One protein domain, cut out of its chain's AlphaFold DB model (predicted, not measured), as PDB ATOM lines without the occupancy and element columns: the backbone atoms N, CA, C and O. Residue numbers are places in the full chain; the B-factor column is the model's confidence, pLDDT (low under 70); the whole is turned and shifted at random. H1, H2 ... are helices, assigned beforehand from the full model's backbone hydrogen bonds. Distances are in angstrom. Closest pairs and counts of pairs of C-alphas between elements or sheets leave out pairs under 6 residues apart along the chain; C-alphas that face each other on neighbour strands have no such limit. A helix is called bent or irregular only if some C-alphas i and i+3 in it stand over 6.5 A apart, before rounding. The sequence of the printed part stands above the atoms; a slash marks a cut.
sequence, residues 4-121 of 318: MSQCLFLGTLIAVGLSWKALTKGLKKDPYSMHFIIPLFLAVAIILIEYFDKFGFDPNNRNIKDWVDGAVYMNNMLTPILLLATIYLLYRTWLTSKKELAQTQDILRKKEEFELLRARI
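This is residues 4 to 121 of the 318 residues of an uncharacterized protein of Pseudoalteromonas viridis (UniProt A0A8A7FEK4). The longest helix, H3, is a bent shaft: its first part lies beside H2, and its far end, residues 93 to 121, sticks out as a long bare arm. H1 lies along the other side of H2, so that H1, H2 and H3a make a loose, thin row of three helices running alternately to and fro, with H2 between the other two. The printed part has 118 residues with three named helices, in the order H1, H2, H3, and no named strand; the class is all helix. The whole is extended, with a radius of gyration of the C-alphas of 24.1 A, and its C-alphas span 85 by 30 by 19 A, a rod whose length comes from the arm.

H3, residues 64 to 121, was assigned as one helix by its hydrogen bonds, but it is bent: C-alphas 77 and 80 are 6.6 A apart. Its arm H3a, residues 64 to 77, is 20.1 A long from first to last C-alpha and begins at C-alpha 64, (45.110, -4.485, 47.763). Its arm H3b, residues 80 to 121, is 61.1 A long and ends at C-alpha 121, (55.293, 39.511, -20.194). H2, residues 31 to 55, measures 37.7 A. H1, residues 4 to 26, measures 33.4 A and begins at C-alpha 4, (36.187, -19.166, 31.504).

The arms H3a and H3b stand at a steep tilt of 41 degrees. H2 and H3a form a helical hairpin: they touch at a shallow tilt of 27 degrees, opposite ways, and their closest C-alphas, those of Phe 55 and Gly 70, are 7.2 A apart. H2 touches H3a with residues 47 to 55 alone. H2 and H3b are close but not clearly touching, with the closest C-alphas, those of Leu 40 and Ile 81, 7.7 A apart. H1 and H2, also a helical hairpin, only just touch, with 3 pairs of C-alphas within 8 A; the closest are those of Thr 12 and Ala 45, at 7.8 A. Their lines stand at a shallow tilt of 17 degrees, opposite ways, and H2 touches H1 with residues 41 to 52 alone. H1 is apart from both H3a and H3b. Every O i to N i+4 pair is within hydrogen-bond range in H3a and H3b; in H1 it is 17 of 19 and in H2 18 of 21.

The two C-alphas farthest apart, those of Asn 60 and Ile 121, are 85.4 A apart. Without the stretches that stand free, residues 25 to 32, 58 to 65 and 93 to 121, the body has 73 residues and spans 39 by 27 by 13 A. The printed part has no cut. The link from H1 to H2 is tight, that from H2 to H3 is short, and no link is long. The mean pLDDT of the printed part is 76.0; 40 residues are under 70, namely 4 to 10, 12 to 13, 15 to 36, 55 to 62 and 64.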
ATOM      1  N   MET A   4      36.227 -20.626  31.468       51.41
ATOM      2  CA  MET A   4      36.187 -19.166  31.504       51.41
ATOM      3  C   MET A   4      37.360 -18.509  30.755       51.41
ATOM      4  O   MET A   4      37.155 -17.505  30.073       51.41
ATOM      5  N   SER A   5      38.566 -19.096  30.797       48.81
ATOM      6  CA  SER A   5      39.718 -18.580  30.039       48.81
ATOM      7  C   SER A   5      39.541 -18.784  28.531       48.81
ATOM      8  O   SER A   5      39.952 -17.940  27.739       48.81
ATOM      9  N   GLN A   6      38.868 -19.866  28.122       63.00
ATOM     10  CA  GLN A   6      38.538 -20.118  26.715       63.00
ATOM     11  C   GLN A   6      37.471 -19.143  26.198       63.00
ATOM     12  O   GLN A   6      37.617 -18.606  25.101       63.00
ATOM     13  N   CYS A   7      36.442 -18.843  26.998       64.38
ATOM     14  CA  CYS A   7      35.416 -17.862  26.633       64.38
ATOM     15  C   CYS A   7      35.966 -16.430  26.529       64.38
ATOM     16  O   CYS A   7      35.606 -15.713  25.596       64.38
ATOM     17  N   LEU A   8      36.864 -16.016  27.432       58.72
ATOM     18  CA  LEU A   8      37.515 -14.701  27.366       58.72
ATOM     19  C   LEU A   8      38.437 -14.571  26.148       58.72
ATOM     20  O   LEU A   8      38.449 -13.523  25.499       58.72
ATOM     21  N   PHE A   9      39.149 -15.643  25.790       63.03
ATOM     22  CA  PHE A   9      39.975 -15.692  24.583       63.03
ATOM     23  C   PHE A   9      39.126 -15.598  23.304       63.03
ATOM     24  O   PHE A   9      39.444 -14.850  22.381       63.03
ATOM     25  N   LEU A  10      37.982 -16.290  23.271       66.44
ATOM     26  CA  LEU A  10      37.043 -16.204  22.152       66.44
ATOM     27  C   LEU A  10      36.412 -14.806  22.044       66.44
ATOM     28  O   LEU A  10      36.301 -14.254  20.952       66.44
ATOM     29  N   GLY A  11      36.032 -14.212  23.179       71.31
ATOM     30  CA  GLY A  11      35.461 -12.868  23.242       71.31
ATOM     31  C   GLY A  11      36.439 -11.788  22.781       71.31
ATOM     32  O   GLY A  11      36.060 -10.908  22.008       71.31
ATOM     33  N   THR A  12      37.713 -11.889  23.172       62.91
ATOM     34  CA  THR A  12      38.770 -10.989  22.681       62.91
ATOM     35  C   THR A  12      39.033 -11.187  21.193       62.91
ATOM     36  O   THR A  12      39.111 -10.196  20.475       62.91
ATOM     37  N   LEU A  13      39.061 -12.423  20.678       65.69
ATOM     38  CA  LEU A  13      39.184 -12.675  19.236       65.69
ATOM     39  C   LEU A  13      38.019 -12.088  18.426       65.69
ATOM     40  O   LEU A  13      38.240 -11.508  17.363       65.69
ATOM     41  N   ILE A  14      36.786 -12.188  18.929       70.44
ATOM     42  CA  ILE A  14      35.599 -11.614  18.279       70.44
ATOM     43  C   ILE A  14      35.637 -10.083  18.335       70.44
ATOM     44  O   ILE A  14      35.403  -9.430  17.318       70.44
ATOM     45  N   ALA A  15      35.984  -9.496  19.485       64.88
ATOM     46  CA  ALA A  15      36.130  -8.049  19.630       64.88
ATOM     47  C   ALA A  15      37.245  -7.498  18.725       64.88
ATOM     48  O   ALA A  15      37.062  -6.460  18.084       64.88
ATOM     49  N   VAL A  16      38.359  -8.226  18.594       61.69
ATOM     50  CA  VAL A  16      39.448  -7.920  17.656       61.69
ATOM     51  C   VAL A  16      38.965  -8.047  16.212       61.69
ATOM     52  O   VAL A  16      39.184  -7.128  15.433       61.69
ATOM     53  N   GLY A  17      38.236  -9.105  15.848       67.56
ATOM     54  CA  GLY A  17      37.692  -9.296  14.496       67.56
ATOM     55  C   GLY A  17      36.643  -8.251  14.084       67.56
ATOM     56  O   GLY A  17      36.594  -7.830  12.923       67.56
ATOM     57  N   LEU A  18      35.823  -7.779  15.026       62.09
ATOM     58  CA  LEU A  18      34.845  -6.710  14.796       62.09
ATOM     59  C   LEU A  18      35.524  -5.338  14.698       62.09
ATOM     60  O   LEU A  18      35.251  -4.583  13.761       62.09
ATOM     61  N   SER A  19      36.478  -5.060  15.591       61.28
ATOM     62  CA  SER A  19      37.311  -3.850  15.537       61.28
ATOM     63  C   SER A  19      38.155  -3.813  14.260       61.28
ATOM     64  O   SER A  19      38.309  -2.756  13.654       61.28
ATOM     65  N   TRP A  20      38.610  -4.972  13.776       60.88
ATOM     66  CA  TRP A  20      39.333  -5.150  12.517       60.88
ATOM     67  C   TRP A  20      38.499  -4.732  11.302       60.88
ATOM     68  O   TRP A  20      38.975  -3.973  10.457       60.88
ATOM     69  N   LYS A  21      37.226  -5.144  11.213       59.31
ATOM     70  CA  LYS A  21      36.322  -4.703  10.130       59.31
ATOM     71  C   LYS A  21      36.034  -3.198  10.170       59.31
ATOM     72  O   LYS A  21      35.887  -2.586   9.110       59.31
ATOM     73  N   ALA A  22      35.964  -2.603  11.361       59.25
ATOM     74  CA  ALA A  22      35.750  -1.165  11.528       59.25
ATOM     75  C   ALA A  22      37.002  -0.345  11.157       59.25
ATOM     76  O   ALA A  22      36.899   0.608  10.384       59.25
ATOM     77  N   LEU A  23      38.192  -0.761  11.611       54.94
ATOM     78  CA  LEU A  23      39.467  -0.100  11.296       54.94
ATOM     79  C   LEU A  23      39.834  -0.217   9.810       54.94
ATOM     80  O   LEU A  23      40.235   0.760   9.177       54.94
ATOM     81  N   THR A  24      39.673  -1.406   9.222       56.53
ATOM     82  CA  THR A  24      40.054  -1.659   7.821       56.53
ATOM     83  C   THR A  24      39.181  -0.905   6.819       56.53
ATOM     84  O   THR A  24      39.648  -0.629   5.718       56.53
ATOM     85  N   LYS A  25      37.954  -0.497   7.175       56.59
ATOM     86  CA  LYS A  25      37.133   0.378   6.318       56.59
ATOM     87  C   LYS A  25      37.699   1.802   6.201       56.59
ATOM     88  O   LYS A  25      37.557   2.390   5.133       56.59
ATOM     89  N   GLY A  26      38.364   2.322   7.238       53.72
ATOM     90  CA  GLY A  26      38.999   3.650   7.233       53.72
ATOM     91  C   GLY A  26      40.450   3.664   6.729       53.72
ATOM     92  O   GLY A  26      40.889   4.649   6.142       53.72
ATOM     93  N   LEU A  27      41.188   2.560   6.894       51.94
ATOM     94  CA  LEU A  27      42.631   2.460   6.604       51.94
ATOM     95  C   LEU A  27      42.991   2.012   5.176       51.94
ATOM     96  O   LEU A  27      44.169   1.879   4.852       51.94
ATOM     97  N   LYS A  28      42.006   1.829   4.285       52.25
ATOM     98  CA  LYS A  28      42.211   1.409   2.878       52.25
ATOM     99  C   LYS A  28      43.141   2.304   2.046       52.25
ATOM    100  O   LYS A  28      43.476   1.931   0.927       52.25
ATOM    101  N   LYS A  29      43.540   3.475   2.548       57.44
ATOM    102  CA  LYS A  29      44.386   4.421   1.815       57.44
ATOM    103  C   LYS A  29      45.891   4.174   1.946       57.44
ATOM    104  O   LYS A  29      46.622   4.759   1.157       57.44
ATOM    105  N   ASP A  30      46.358   3.344   2.888       57.09
ATOM    106  CA  ASP A  30      47.803   3.178   3.098       57.09
ATOM    107  C   ASP A  30      48.184   1.756   3.583       57.09
ATOM    108  O   ASP A  30      47.975   1.432   4.760       57.09
ATOM    109  N   PRO A  31      48.739   0.883   2.715       60.66
ATOM    110  CA  PRO A  31      48.989  -0.534   3.025       60.66
ATOM    111  C   PRO A  31      49.982  -0.741   4.181       60.66
ATOM    112  O   PRO A  31      49.903  -1.729   4.908       60.66
ATOM    113  N   TYR A  32      50.857   0.235   4.431       61.59
ATOM    114  CA  TYR A  32      51.862   0.183   5.497       61.59
ATOM    115  C   TYR A  32      51.296   0.341   6.916       61.59
ATOM    116  O   TYR A  32      51.955  -0.028   7.886       61.59
ATOM    117  N   SER A  33      50.075   0.864   7.053       61.22
ATOM    118  CA  SER A  33      49.419   1.030   8.357       61.22
ATOM    119  C   SER A  33      48.957  -0.304   8.959       61.22
ATOM    120  O   SER A  33      49.010  -0.493  10.175       61.22
ATOM    121  N   MET A  34      48.582  -1.272   8.114       62.69
ATOM    122  CA  MET A  34      48.136  -2.594   8.564       62.69
ATOM    123  C   MET A  34      49.277  -3.397   9.201       62.69
ATOM    124  O   MET A  34      49.059  -4.072  10.202       62.69
ATOM    125  N   HIS A  35      50.504  -3.261   8.689       65.75
ATOM    126  CA  HIS A  35      51.682  -3.954   9.220       65.75
ATOM    127  C   HIS A  35      52.086  -3.511  10.633       65.75
ATOM    128  O   HIS A  35      52.787  -4.256  11.306       65.75
ATOM    129  N   PHE A  36      51.640  -2.338  11.097       68.69
ATOM    130  CA  PHE A  36      51.921  -1.846  12.449       68.69
ATOM    131  C   PHE A  36      50.794  -2.164  13.442       68.69
ATOM    132  O   PHE A  36      51.037  -2.526  14.591       68.69
ATOM    133  N   ILE A  37      49.544  -2.076  12.990       72.25
ATOM    134  CA  ILE A  37      48.368  -2.274  13.844       72.25
ATOM    135  C   ILE A  37      48.216  -3.747  14.244       72.25
ATOM    136  O   ILE A  37      47.915  -4.034  15.399       72.25
ATOM    137  N   ILE A  38      48.472  -4.685  13.326       72.19
ATOM    138  CA  ILE A  38      48.402  -6.131  13.600       72.19
ATOM    139  C   ILE A  38      49.329  -6.554  14.759       72.19
ATOM    140  O   ILE A  38      48.826  -7.130  15.725       72.19
ATOM    141  N   PRO A  39      50.652  -6.287  14.721       74.81
ATOM    142  CA  PRO A  39      51.547  -6.683  15.805       74.81
ATOM    143  C   PRO A  39      51.255  -5.945  17.113       74.81
ATOM    144  O   PRO A  39      51.416  -6.541  18.173       74.81
ATOM    145  N   LEU A  40      50.767  -4.699  17.067       76.62
ATOM    146  CA  LEU A  40      50.347  -3.974  18.269       76.62
ATOM    147  C   LEU A  40      49.161  -4.669  18.960       76.62
ATOM    148  O   LEU A  40      49.189  -4.885  20.169       76.62
ATOM    149  N   PHE A  41      48.146  -5.076  18.192       77.88
ATOM    150  CA  PHE A  41      47.011  -5.836  18.722       77.88
ATOM    151  C   PHE A  41      47.422  -7.220  19.237       77.88
ATOM    152  O   PHE A  41      46.949  -7.640  20.291       77.88
ATOM    153  N   LEU A  42      48.321  -7.914  18.532       78.31
ATOM    154  CA  LEU A  42      48.872  -9.195  18.987       78.31
ATOM    155  C   LEU A  42      49.650  -9.045  20.297       78.31
ATOM    156  O   LEU A  42      49.471  -9.859  21.197       78.31
ATOM    157  N   ALA A  43      50.458  -7.992  20.437       77.88
ATOM    158  CA  ALA A  43      51.187  -7.712  21.670       77.88
ATOM    159  C   ALA A  43      50.225  -7.497  22.847       77.88
ATOM    160  O   ALA A  43      50.405  -8.110  23.895       77.88
ATOM    161  N   VAL A  44      49.156  -6.713  22.660       79.19
ATOM    162  CA  VAL A  44      48.121  -6.512  23.691       79.19
ATOM    163  C   VAL A  44      47.413  -7.822  24.046       79.19
ATOM    164  O   VAL A  44      47.188  -8.094  25.223       79.19
ATOM    165  N   ALA A  45      47.094  -8.665  23.061       79.88
ATOM    166  CA  ALA A  45      46.481  -9.966  23.319       79.88
ATOM    167  C   ALA A  45      47.402 -10.884  24.142       79.88
ATOM    168  O   ALA A  45      46.943 -11.497  25.102       79.88
ATOM    169  N   ILE A  46      48.700 -10.933  23.821       81.00
ATOM    170  CA  ILE A  46      49.700 -11.712  24.570       81.00
ATOM    171  C   ILE A  46      49.823 -11.207  26.014       81.00
ATOM    172  O   ILE A  46      49.811 -12.017  26.939       81.00
ATOM    173  N   ILE A  47      49.868  -9.885  26.217       76.94
ATOM    174  CA  ILE A  47      49.879  -9.263  27.553       76.94
ATOM    175  C   ILE A  47      48.677  -9.715  28.381       76.94
ATOM    176  O   ILE A  47      48.836 -10.103  29.535       76.94
ATOM    177  N   LEU A  48      47.478  -9.675  27.794       77.25
ATOM    178  CA  LEU A  48      46.254 -10.065  28.491       77.25
ATOM    179  C   LEU A  48      46.275 -11.548  28.877       77.25
ATOM    180  O   LEU A  48      45.902 -11.880  29.998       77.25
ATOM    181  N   ILE A  49      46.742 -12.433  27.992       79.81
ATOM    182  CA  ILE A  49      46.861 -13.870  28.286       79.81
ATOM    183  C   ILE A  49      47.829 -14.104  29.449       79.81
ATOM    184  O   ILE A  49      47.469 -14.790  30.401       79.81
ATOM    185  N   GLU A  50      49.026 -13.511  29.398       76.88
ATOM    186  CA  GLU A  50      50.027 -13.622  30.468       76.88
ATOM    187  C   GLU A  50      49.521 -13.070  31.803       76.88
ATOM    188  O   GLU A  50      49.784 -13.649  32.857       76.88
ATOM    189  N   TYR A  51      48.778 -11.965  31.766       74.31
ATOM    190  CA  TYR A  51      48.162 -11.384  32.951       74.31
ATOM    191  C   TYR A  51      47.157 -12.351  33.594       74.31
ATOM    192  O   TYR A  51      47.243 -12.617  34.794       74.31
ATOM    193  N   PHE A  52      46.244 -12.925  32.802       74.75
ATOM    194  CA  PHE A  52      45.256 -13.882  33.308       74.75
ATOM    195  C   PHE A  52      45.888 -15.186  33.806       74.75
ATOM    196  O   PHE A  52      45.357 -15.784  34.739       74.75
ATOM    197  N   ASP A  53      47.001 -15.623  33.214       73.56
ATOM    198  CA  ASP A  53      47.722 -16.824  33.649       73.56
ATOM    199  C   ASP A  53      48.437 -16.612  34.996       73.56
ATOM    200  O   ASP A  53      48.363 -17.464  35.879       73.56
ATOM    201  N   LYS A  54      49.073 -15.448  35.195       71.88
ATOM    202  CA  LYS A  54      49.837 -15.143  36.420       71.88
ATOM    203  C   LYS A  54      48.982 -14.706  37.607       71.88
ATOM    204  O   LYS A  54      49.300 -15.067  38.736       71.88
ATOM    205  N   PHE A  55      47.935 -13.916  37.372       69.25
ATOM    206  CA  PHE A  55      47.136 -13.306  38.443       69.25
ATOM    207  C   PHE A  55      45.737 -13.926  38.588       69.25
ATOM    208  O   PHE A  55      45.069 -13.702  39.597       69.25
ATOM    209  N   GLY A  56      45.296 -14.739  37.621       66.44
ATOM    210  CA  GLY A  56      43.953 -15.318  37.608       66.44
ATOM    211  C   GLY A  56      42.841 -14.275  37.426       66.44
ATOM    212  O   GLY A  56      43.081 -13.082  37.258       66.44
ATOM    213  N   PHE A  57      41.588 -14.731  37.448       63.12
ATOM    214  CA  PHE A  57      40.411 -13.861  37.539       63.12
ATOM    215  C   PHE A  57      39.597 -14.291  38.758       63.12
ATOM    216  O   PHE A  57      38.753 -15.182  38.656       63.12
ATOM    217  N   ASP A  58      39.886 -13.691  39.913       63.94
ATOM    218  CA  ASP A  58      39.090 -13.878  41.124       63.94
ATOM    219  C   ASP A  58      38.359 -12.570  41.473       63.94
ATOM    220  O   ASP A  58      38.942 -11.679  42.097       63.94
ATOM    221  N   PRO A  59      37.080 -12.421  41.081       60.06
ATOM    222  CA  PRO A  59      36.292 -11.229  41.385       60.06
ATOM    223  C   PRO A  59      36.028 -11.034  42.891       60.06
ATOM    224  O   PRO A  59      35.533  -9.978  43.284       60.06
ATOM    225  N   ASN A  60      36.366 -12.016  43.738       59.97
ATOM    226  CA  ASN A  60      36.247 -11.933  45.193       59.97
ATOM    227  C   ASN A  60      37.582 -11.650  45.904       59.97
ATOM    228  O   ASN A  60      37.566 -11.375  47.108       59.97
ATOM    229  N   ASN A  61      38.719 -11.649  45.196       62.44
ATOM    230  CA  ASN A  61      40.011 -11.317  45.789       62.44
ATOM    231  C   ASN A  61      40.161  -9.788  45.940       62.44
ATOM    232  O   ASN A  61      40.399  -9.049  44.983       62.44
ATOM    233  N   ARG A  62      39.983  -9.300  47.174       57.88
ATOM    234  CA  ARG A  62      40.075  -7.876  47.554       57.88
ATOM    235  C   ARG A  62      41.429  -7.494  48.162       57.88
ATOM    236  O   ARG A  62      41.531  -6.452  48.808       57.88
ATOM    237  N   ASN A  63      42.458  -8.328  48.018       70.62
ATOM    238  CA  ASN A  63      43.772  -8.016  48.564       70.62
ATOM    239  C   ASN A  63      44.424  -6.874  47.763       70.62
ATOM    240  O   ASN A  63      44.795  -7.037  46.603       70.62
ATOM    241  N   ILE A  64      44.560  -5.701  48.389       62.72
ATOM    242  CA  ILE A  64      45.110  -4.485  47.763       62.72
ATOM    243  C   ILE A  64      46.524  -4.728  47.216       62.72
ATOM    244  O   ILE A  64      46.896  -4.144  46.200       62.72
ATOM    245  N   LYS A  65      47.304  -5.608  47.855       73.94
ATOM    246  CA  LYS A  65      48.675  -5.908  47.437       73.94
ATOM    247  C   LYS A  65      48.733  -6.559  46.050       73.94
ATOM    248  O   LYS A  65      49.503  -6.109  45.211       73.94
ATOM    249  N   ASP A  66      47.845  -7.513  45.780       71.88
ATOM    250  CA  ASP A  66      47.784  -8.228  44.497       71.88
ATOM    251  C   ASP A  66      47.364  -7.285  43.351       71.88
ATOM    252  O   ASP A  66      47.846  -7.393  42.223       71.88
ATOM    253  N   TRP A  67      46.518  -6.294  43.658       74.62
ATOM    254  CA  TRP A  67      46.140  -5.228  42.725       74.62
ATOM    255  C   TRP A  67      47.301  -4.291  42.392       74.62
ATOM    256  O   TRP A  67      47.493  -3.941  41.226       74.62
ATOM    257  N   VAL A  68      48.072  -3.882  43.401       78.50
ATOM    258  CA  VAL A  68      49.255  -3.033  43.207       78.50
ATOM    259  C   VAL A  68      50.306  -3.776  42.381       78.50
ATOM    260  O   VAL A  68      50.805  -3.220  41.403       78.50
ATOM    261  N   ASP A  69      50.579  -5.040  42.701       79.81
ATOM    262  CA  ASP A  69      51.566  -5.855  41.988       79.81
ATOM    263  C   ASP A  69      51.143  -6.116  40.530       79.81
ATOM    264  O   ASP A  69      51.961  -5.997  39.610       79.81
ATOM    265  N   GLY A  70      49.851  -6.364  40.283       78.50
ATOM    266  CA  GLY A  70      49.299  -6.483  38.931       78.50
ATOM    267  C   GLY A  70      49.399  -5.184  38.121       78.50
ATOM    268  O   GLY A  70      49.770  -5.211  36.946       78.50
ATOM    269  N   ALA A  71      49.130  -4.031  38.742       79.00
ATOM    270  CA  ALA A  71      49.265  -2.726  38.090       79.00
ATOM    271  C   ALA A  71      50.728  -2.398  37.750       79.00
ATOM    272  O   ALA A  71      51.013  -1.910  36.654       79.00
ATOM    273  N   VAL A  72      51.667  -2.703  38.654       83.69
ATOM    274  CA  VAL A  72      53.111  -2.541  38.415       83.69
ATOM    275  C   VAL A  72      53.572  -3.437  37.264       83.69
ATOM    276  O   VAL A  72      54.273  -2.967  36.366       83.69
ATOM    277  N   TYR A  73      53.133  -4.697  37.239       81.44
ATOM    278  CA  TYR A  73      53.433  -5.628  36.152       81.44
ATOM    279  C   TYR A  73      52.929  -5.107  34.797       81.44
ATOM    280  O   TYR A  73      53.697  -5.019  33.837       81.44
ATOM    281  N   MET A  74      51.660  -4.686  34.735       77.56
ATOM    282  CA  MET A  74      51.047  -4.160  33.513       77.56
ATOM    283  C   MET A  74      51.730  -2.883  33.025       77.56
ATOM    284  O   MET A  74      51.998  -2.759  31.831       77.56
ATOM    285  N   ASN A  75      52.071  -1.956  33.924       82.81
ATOM    286  CA  ASN A  75      52.796  -0.741  33.552       82.81
ATOM    287  C   ASN A  75      54.182  -1.061  32.984       82.81
ATOM    288  O   ASN A  75      54.546  -0.523  31.937       82.81
ATOM    289  N   ASN A  76      54.933  -1.969  33.611       84.94
ATOM    290  CA  ASN A  76      56.255  -2.372  33.126       84.94
ATOM    291  C   ASN A  76      56.186  -3.044  31.747       84.94
ATOM    292  O   ASN A  76      57.076  -2.844  30.921       84.94
ATOM    293  N   MET A  77      55.116  -3.796  31.476       80.38
ATOM    294  CA  MET A  77      54.920  -4.492  30.205       80.38
ATOM    295  C   MET A  77      54.389  -3.569  29.094       80.38
ATOM    296  O   MET A  77      54.825  -3.665  27.947       80.38
ATOM    297  N   LEU A  78      53.481  -2.640  29.417       79.69
ATOM    298  CA  LEU A  78      52.885  -1.703  28.457       79.69
ATOM    299  C   LEU A  78      53.822  -0.553  28.078       79.69
ATOM    300  O   LEU A  78      53.798  -0.109  26.931       79.69
ATOM    301  N   THR A  79      54.657  -0.078  29.005       84.62
ATOM    302  CA  THR A  79      55.569   1.058  28.782       84.62
ATOM    303  C   THR A  79      56.419   0.927  27.507       84.62
ATOM    304  O   THR A  79      56.370   1.843  26.682       84.62
ATOM    305  N   PRO A  80      57.156  -0.175  27.255       81.19
ATOM    306  CA  PRO A  80      57.952  -0.308  26.030       81.19
ATOM    307  C   PRO A  80      57.098  -0.360  24.753       81.19
ATOM    308  O   PRO A  80      57.525   0.122  23.704       81.19
ATOM    309  N   ILE A  81      55.873  -0.886  24.825       79.00
ATOM    310  CA  ILE A  81      54.953  -0.964  23.681       79.00
ATOM    311  C   ILE A  81      54.395   0.419  23.344       79.00
ATOM    312  O   ILE A  81      54.379   0.813  22.177       79.00
ATOM    313  N   LEU A  82      53.990   1.185  24.360       81.31
ATOM    314  CA  LEU A  82      53.556   2.573  24.200       81.31
ATOM    315  C   LEU A  82      54.696   3.459  23.682       81.31
ATOM    316  O   LEU A  82      54.464   4.327  22.837       81.31
ATOM    317  N   LEU A  83      55.932   3.205  24.119       83.69
ATOM    318  CA  LEU A  83      57.121   3.877  23.597       83.69
ATOM    319  C   LEU A  83      57.309   3.594  22.097       83.69
ATOM    320  O   LEU A  83      57.454   4.532  21.314       83.69
ATOM    321  N   LEU A  84      57.245   2.327  21.672       80.69
ATOM    322  CA  LEU A  84      57.343   1.951  20.255       80.69
ATOM    323  C   LEU A  84      56.209   2.552  19.415       80.69
ATOM    324  O   LEU A  84      56.459   3.058  18.320       80.69
ATOM    325  N   ALA A  85      54.978   2.555  19.936       80.19
ATOM    326  CA  ALA A  85      53.842   3.220  19.303       80.19
ATOM    327  C   ALA A  85      54.085   4.721  19.129       80.19
ATOM    328  O   ALA A  85      53.843   5.261  18.051       80.19
ATOM    329  N   THR A  86      54.638   5.377  20.146       88.00
ATOM    330  CA  THR A  86      54.979   6.802  20.089       88.00
ATOM    331  C   THR A  86      56.055   7.075  19.038       88.00
ATOM    332  O   THR A  86      55.876   7.958  18.202       88.00
ATOM    333  N   ILE A  87      57.137   6.287  19.009       85.75
ATOM    334  CA  ILE A  87      58.208   6.415  18.006       85.75
ATOM    335  C   ILE A  87      57.651   6.219  16.589       85.75
ATOM    336  O   ILE A  87      57.970   6.994  15.685       85.75
ATOM    337  N   TYR A  88      56.784   5.226  16.385       82.50
ATOM    338  CA  TYR A  88      56.156   4.981  15.088       82.50
ATOM    339  C   TYR A  88      55.245   6.134  14.651       82.50
ATOM    340  O   TYR A  88      55.315   6.580  13.503       82.50
ATOM    341  N   LEU A  89      54.408   6.649  15.556       82.25
ATOM    342  CA  LEU A  89      53.536   7.790  15.275       82.25
ATOM    343  C   LEU A  89      54.349   9.046  14.945       82.25
ATOM    344  O   LEU A  89      54.027   9.745  13.982       82.25
ATOM    345  N   LEU A  90      55.436   9.298  15.679       85.94
ATOM    346  CA  LEU A  90      56.373  10.381  15.378       85.94
ATOM    347  C   LEU A  90      57.003  10.206  13.993       85.94
ATOM    348  O   LEU A  90      57.014  11.150  13.204       85.94
ATOM    349  N   TYR A  91      57.455   8.999  13.651       84.94
ATOM    350  CA  TYR A  91      58.017   8.700  12.334       84.94
ATOM    351  C   TYR A  91      57.010   8.938  11.197       84.94
ATOM    352  O   TYR A  91      57.337   9.559  10.184       84.94
ATOM    353  N   ARG A  92      55.755   8.501  11.363       81.25
ATOM    354  CA  ARG A  92      54.680   8.727  10.381       81.25
ATOM    355  C   ARG A  92      54.324  10.203  10.238       81.25
ATOM    356  O   ARG A  92      54.115  10.670   9.116       81.25
ATOM    357  N   THR A  93      54.288  10.928  11.351       86.19
ATOM    358  CA  THR A  93      54.079  12.380  11.354       86.19
ATOM    359  C   THR A  93      55.205  13.060  10.583       86.19
ATOM    360  O   THR A  93      54.934  13.813   9.655       86.19
ATOM    361  N   TRP A  94      56.462  12.695  10.848       87.31
ATOM    362  CA  TRP A  94      57.625  13.223  10.135       87.31
ATOM    363  C   TRP A  94      57.596  12.945   8.627       87.31
ATOM    364  O   TRP A  94      57.866  13.847   7.833       87.31
ATOM    365  N   LEU A  95      57.233  11.728   8.206       83.38
ATOM    366  CA  LEU A  95      57.072  11.399   6.785       83.38
ATOM    367  C   LEU A  95      55.990  12.255   6.116       83.38
ATOM    368  O   LEU A  95      56.188  12.742   5.001       83.38
ATOM    369  N   THR A  96      54.862  12.444   6.798       85.50
ATOM    370  CA  THR A  96      53.748  13.259   6.297       85.50
ATOM    371  C   THR A  96      54.170  14.720   6.182       85.50
ATOM    372  O   THR A  96      54.055  15.293   5.102       85.50
ATOM    373  N   SER A  97      54.787  15.281   7.227       86.56
ATOM    374  CA  SER A  97      55.320  16.646   7.214       86.56
ATOM    375  C   SER A  97      56.358  16.851   6.111       86.56
ATOM    376  O   SER A  97      56.334  17.872   5.434       86.56
ATOM    377  N   LYS A  98      57.244  15.876   5.861       88.50
ATOM    378  CA  LYS A  98      58.196  15.946   4.740       88.50
ATOM    379  C   LYS A  98      57.499  15.991   3.382       88.50
ATOM    380  O   LYS A  98      57.916  16.754   2.514       88.50
ATOM    381  N   LYS A  99      56.458  15.178   3.188       89.31
ATOM    382  CA  LYS A  99      55.694  15.144   1.935       89.31
ATOM    383  C   LYS A  99      54.940  16.453   1.704       89.31
ATOM    384  O   LYS A  99      55.006  16.998   0.607       89.31
ATOM    385  N   GLU A 100      54.255  16.957   2.724       88.00
ATOM    386  CA  GLU A 100      53.526  18.228   2.660       88.00
ATOM    387  C   GLU A 100      54.472  19.406   2.421       88.00
ATOM    388  O   GLU A 100      54.175  20.280   1.606       88.00
ATOM    389  N   LEU A 101      55.650  19.398   3.052       91.75
ATOM    390  CA  LEU A 101      56.676  20.410   2.821       91.75
ATOM    391  C   LEU A 101      57.166  20.389   1.370       91.75
ATOM    392  O   LEU A 101      57.232  21.442   0.741       91.75
ATOM    393  N   ALA A 102      57.451  19.208   0.815       90.69
ATOM    394  CA  ALA A 102      57.863  19.074  -0.583       90.69
ATOM    395  C   ALA A 102      56.769  19.558  -1.554       90.69
ATOM    396  O   ALA A 102      57.060  20.285  -2.500       90.69
ATOM    397  N   GLN A 103      55.503  19.219  -1.293       91.25
ATOM    398  CA  GLN A 103      54.370  19.710  -2.086       91.25
ATOM    399  C   GLN A 103      54.220  21.232  -1.990       91.25
ATOM    400  O   GLN A 103      53.985  21.895  -2.998       91.25
ATOM    401  N   THR A 104      54.397  21.794  -0.796       92.88
ATOM    402  CA  THR A 104      54.327  23.242  -0.569       92.88
ATOM    403  C   THR A 104      55.457  23.966  -1.298       92.88
ATOM    404  O   THR A 104      55.202  24.958  -1.972       92.88
ATOM    405  N   GLN A 105      56.686  23.448  -1.229       93.00
ATOM    406  CA  GLN A 105      57.828  23.985  -1.975       93.00
ATOM    407  C   GLN A 105      57.586  23.955  -3.486       93.00
ATOM    408  O   GLN A 105      57.885  24.928  -4.173       93.00
ATOM    409  N   ASP A 106      56.991  22.880  -4.004       92.31
ATOM    410  CA  ASP A 106      56.654  22.776  -5.423       92.31
ATOM    411  C   ASP A 106      55.584  23.785  -5.856       92.31
ATOM    412  O   ASP A 106      55.707  24.386  -6.926       92.31
ATOM    413  N   ILE A 107      54.567  24.018  -5.022       94.00
ATOM    414  CA  ILE A 107      53.538  25.038  -5.268       94.00
ATOM    415  C   ILE A 107      54.145  26.445  -5.225       94.00
ATOM    416  O   ILE A 107      53.841  27.263  -6.095       94.00
ATOM    417  N   LEU A 108      55.011  26.728  -4.248       94.56
ATOM    418  CA  LEU A 108      55.695  28.018  -4.128       94.56
ATOM    419  C   LEU A 108      56.585  28.283  -5.340       94.56
ATOM    420  O   LEU A 108      56.444  29.322  -5.975       94.56
ATOM    421  N   ARG A 109      57.405  27.306  -5.735       93.19
ATOM    422  CA  ARG A 109      58.250  27.415  -6.925       93.19
ATOM    423  C   ARG A 109      57.424  27.638  -8.192       93.19
ATOM    424  O   ARG A 109      57.778  28.479  -9.012       93.19
ATOM    425  N   LYS A 110      56.302  26.924  -8.349       94.00
ATOM    426  CA  LYS A 110      55.374  27.162  -9.467       94.00
ATOM    427  C   LYS A 110      54.886  28.609  -9.459       94.00
ATOM    428  O   LYS A 110      54.917  29.268 -10.489       94.00
ATOM    429  N   LYS A 111      54.458  29.115  -8.303       95.44
ATOM    430  CA  LYS A 111      53.969  30.491  -8.166       95.44
ATOM    431  C   LYS A 111      55.045  31.523  -8.519       95.44
ATOM    432  O   LYS A 111      54.755  32.437  -9.282       95.44
ATOM    433  N   GLU A 112      56.270  31.347  -8.030       96.00
ATOM    434  CA  GLU A 112      57.408  32.226  -8.331       96.00
ATOM    435  C   GLU A 112      57.734  32.257  -9.832       96.00
ATOM    436  O   GLU A 112      57.886  33.334 -10.409       96.00
ATOM    437  N   GLU A 113      57.781  31.093 -10.493       95.31
ATOM    438  CA  GLU A 113      58.034  31.010 -11.938       95.31
ATOM    439  C   GLU A 113      56.925  31.710 -12.750       95.31
ATOM    440  O   GLU A 113      57.217  32.433 -13.707       95.31
ATOM    441  N   PHE A 114      55.661  31.579 -12.333       96.69
ATOM    442  CA  PHE A 114      54.530  32.294 -12.940       96.69
ATOM    443  C   PHE A 114      54.591  33.809 -12.718       96.69
ATOM    444  O   PHE A 114      54.310  34.579 -13.638       96.69
ATOM    445  N   GLU A 115      54.942  34.264 -11.515       96.62
ATOM    446  CA  GLU A 115      55.080  35.692 -11.211       96.62
ATOM    447  C   GLU A 115      56.218  36.325 -12.014       96.62
ATOM    448  O   GLU A 115      56.032  37.388 -12.617       96.62
ATOM    449  N   LEU A 116      57.360  35.639 -12.110       96.44
ATOM    450  CA  LEU A 116      58.482  36.067 -12.941       96.44
ATOM    451  C   LEU A 116      58.088  36.142 -14.421       96.44
ATOM    452  O   LEU A 116      58.384  37.138 -15.089       96.44
ATOM    453  N   LEU A 117      57.395  35.119 -14.933       97.06
ATOM    454  CA  LEU A 117      56.890  35.110 -16.303       97.06
ATOM    455  C   LEU A 117      55.957  36.304 -16.547       97.06
ATOM    456  O   LEU A 117      56.169  37.062 -17.490       97.06
ATOM    457  N   ARG A 118      54.969  36.526 -15.675       97.00
ATOM    458  CA  ARG A 118      54.019  37.646 -15.789       97.00
ATOM    459  C   ARG A 118      54.709  39.005 -15.751       97.00
ATOM    460  O   ARG A 118      54.335  39.894 -16.513       97.00
ATOM    461  N   ALA A 119      55.729  39.175 -14.910       97.06
ATOM    462  CA  ALA A 119      56.515  40.405 -14.869       97.06
ATOM    463  C   ALA A 119      57.225  40.669 -16.208       97.06
ATOM    464  O   ALA A 119      57.155  41.782 -16.736       97.06
ATOM    465  N   ARG A 120      57.843  39.637 -16.798       95.94
ATOM    466  CA  ARG A 120      58.512  39.732 -18.106       95.94
ATOM    467  C   ARG A 120      57.530  39.964 -19.247       95.94
ATOM    468  O   ARG A 120      57.797  40.801 -20.101       95.94
ATOM    469  N   ILE A 121      56.379  39.293 -19.231       96.69
ATOM    470  CA  ILE A 121      55.293  39.511 -20.194       96.69
ATOM    471  C   ILE A 121      54.802  40.952 -20.130       96.69
ATOM    472  O   ILE A 121      54.674  41.605 -21.160       96.69
TER     473      ILE A 121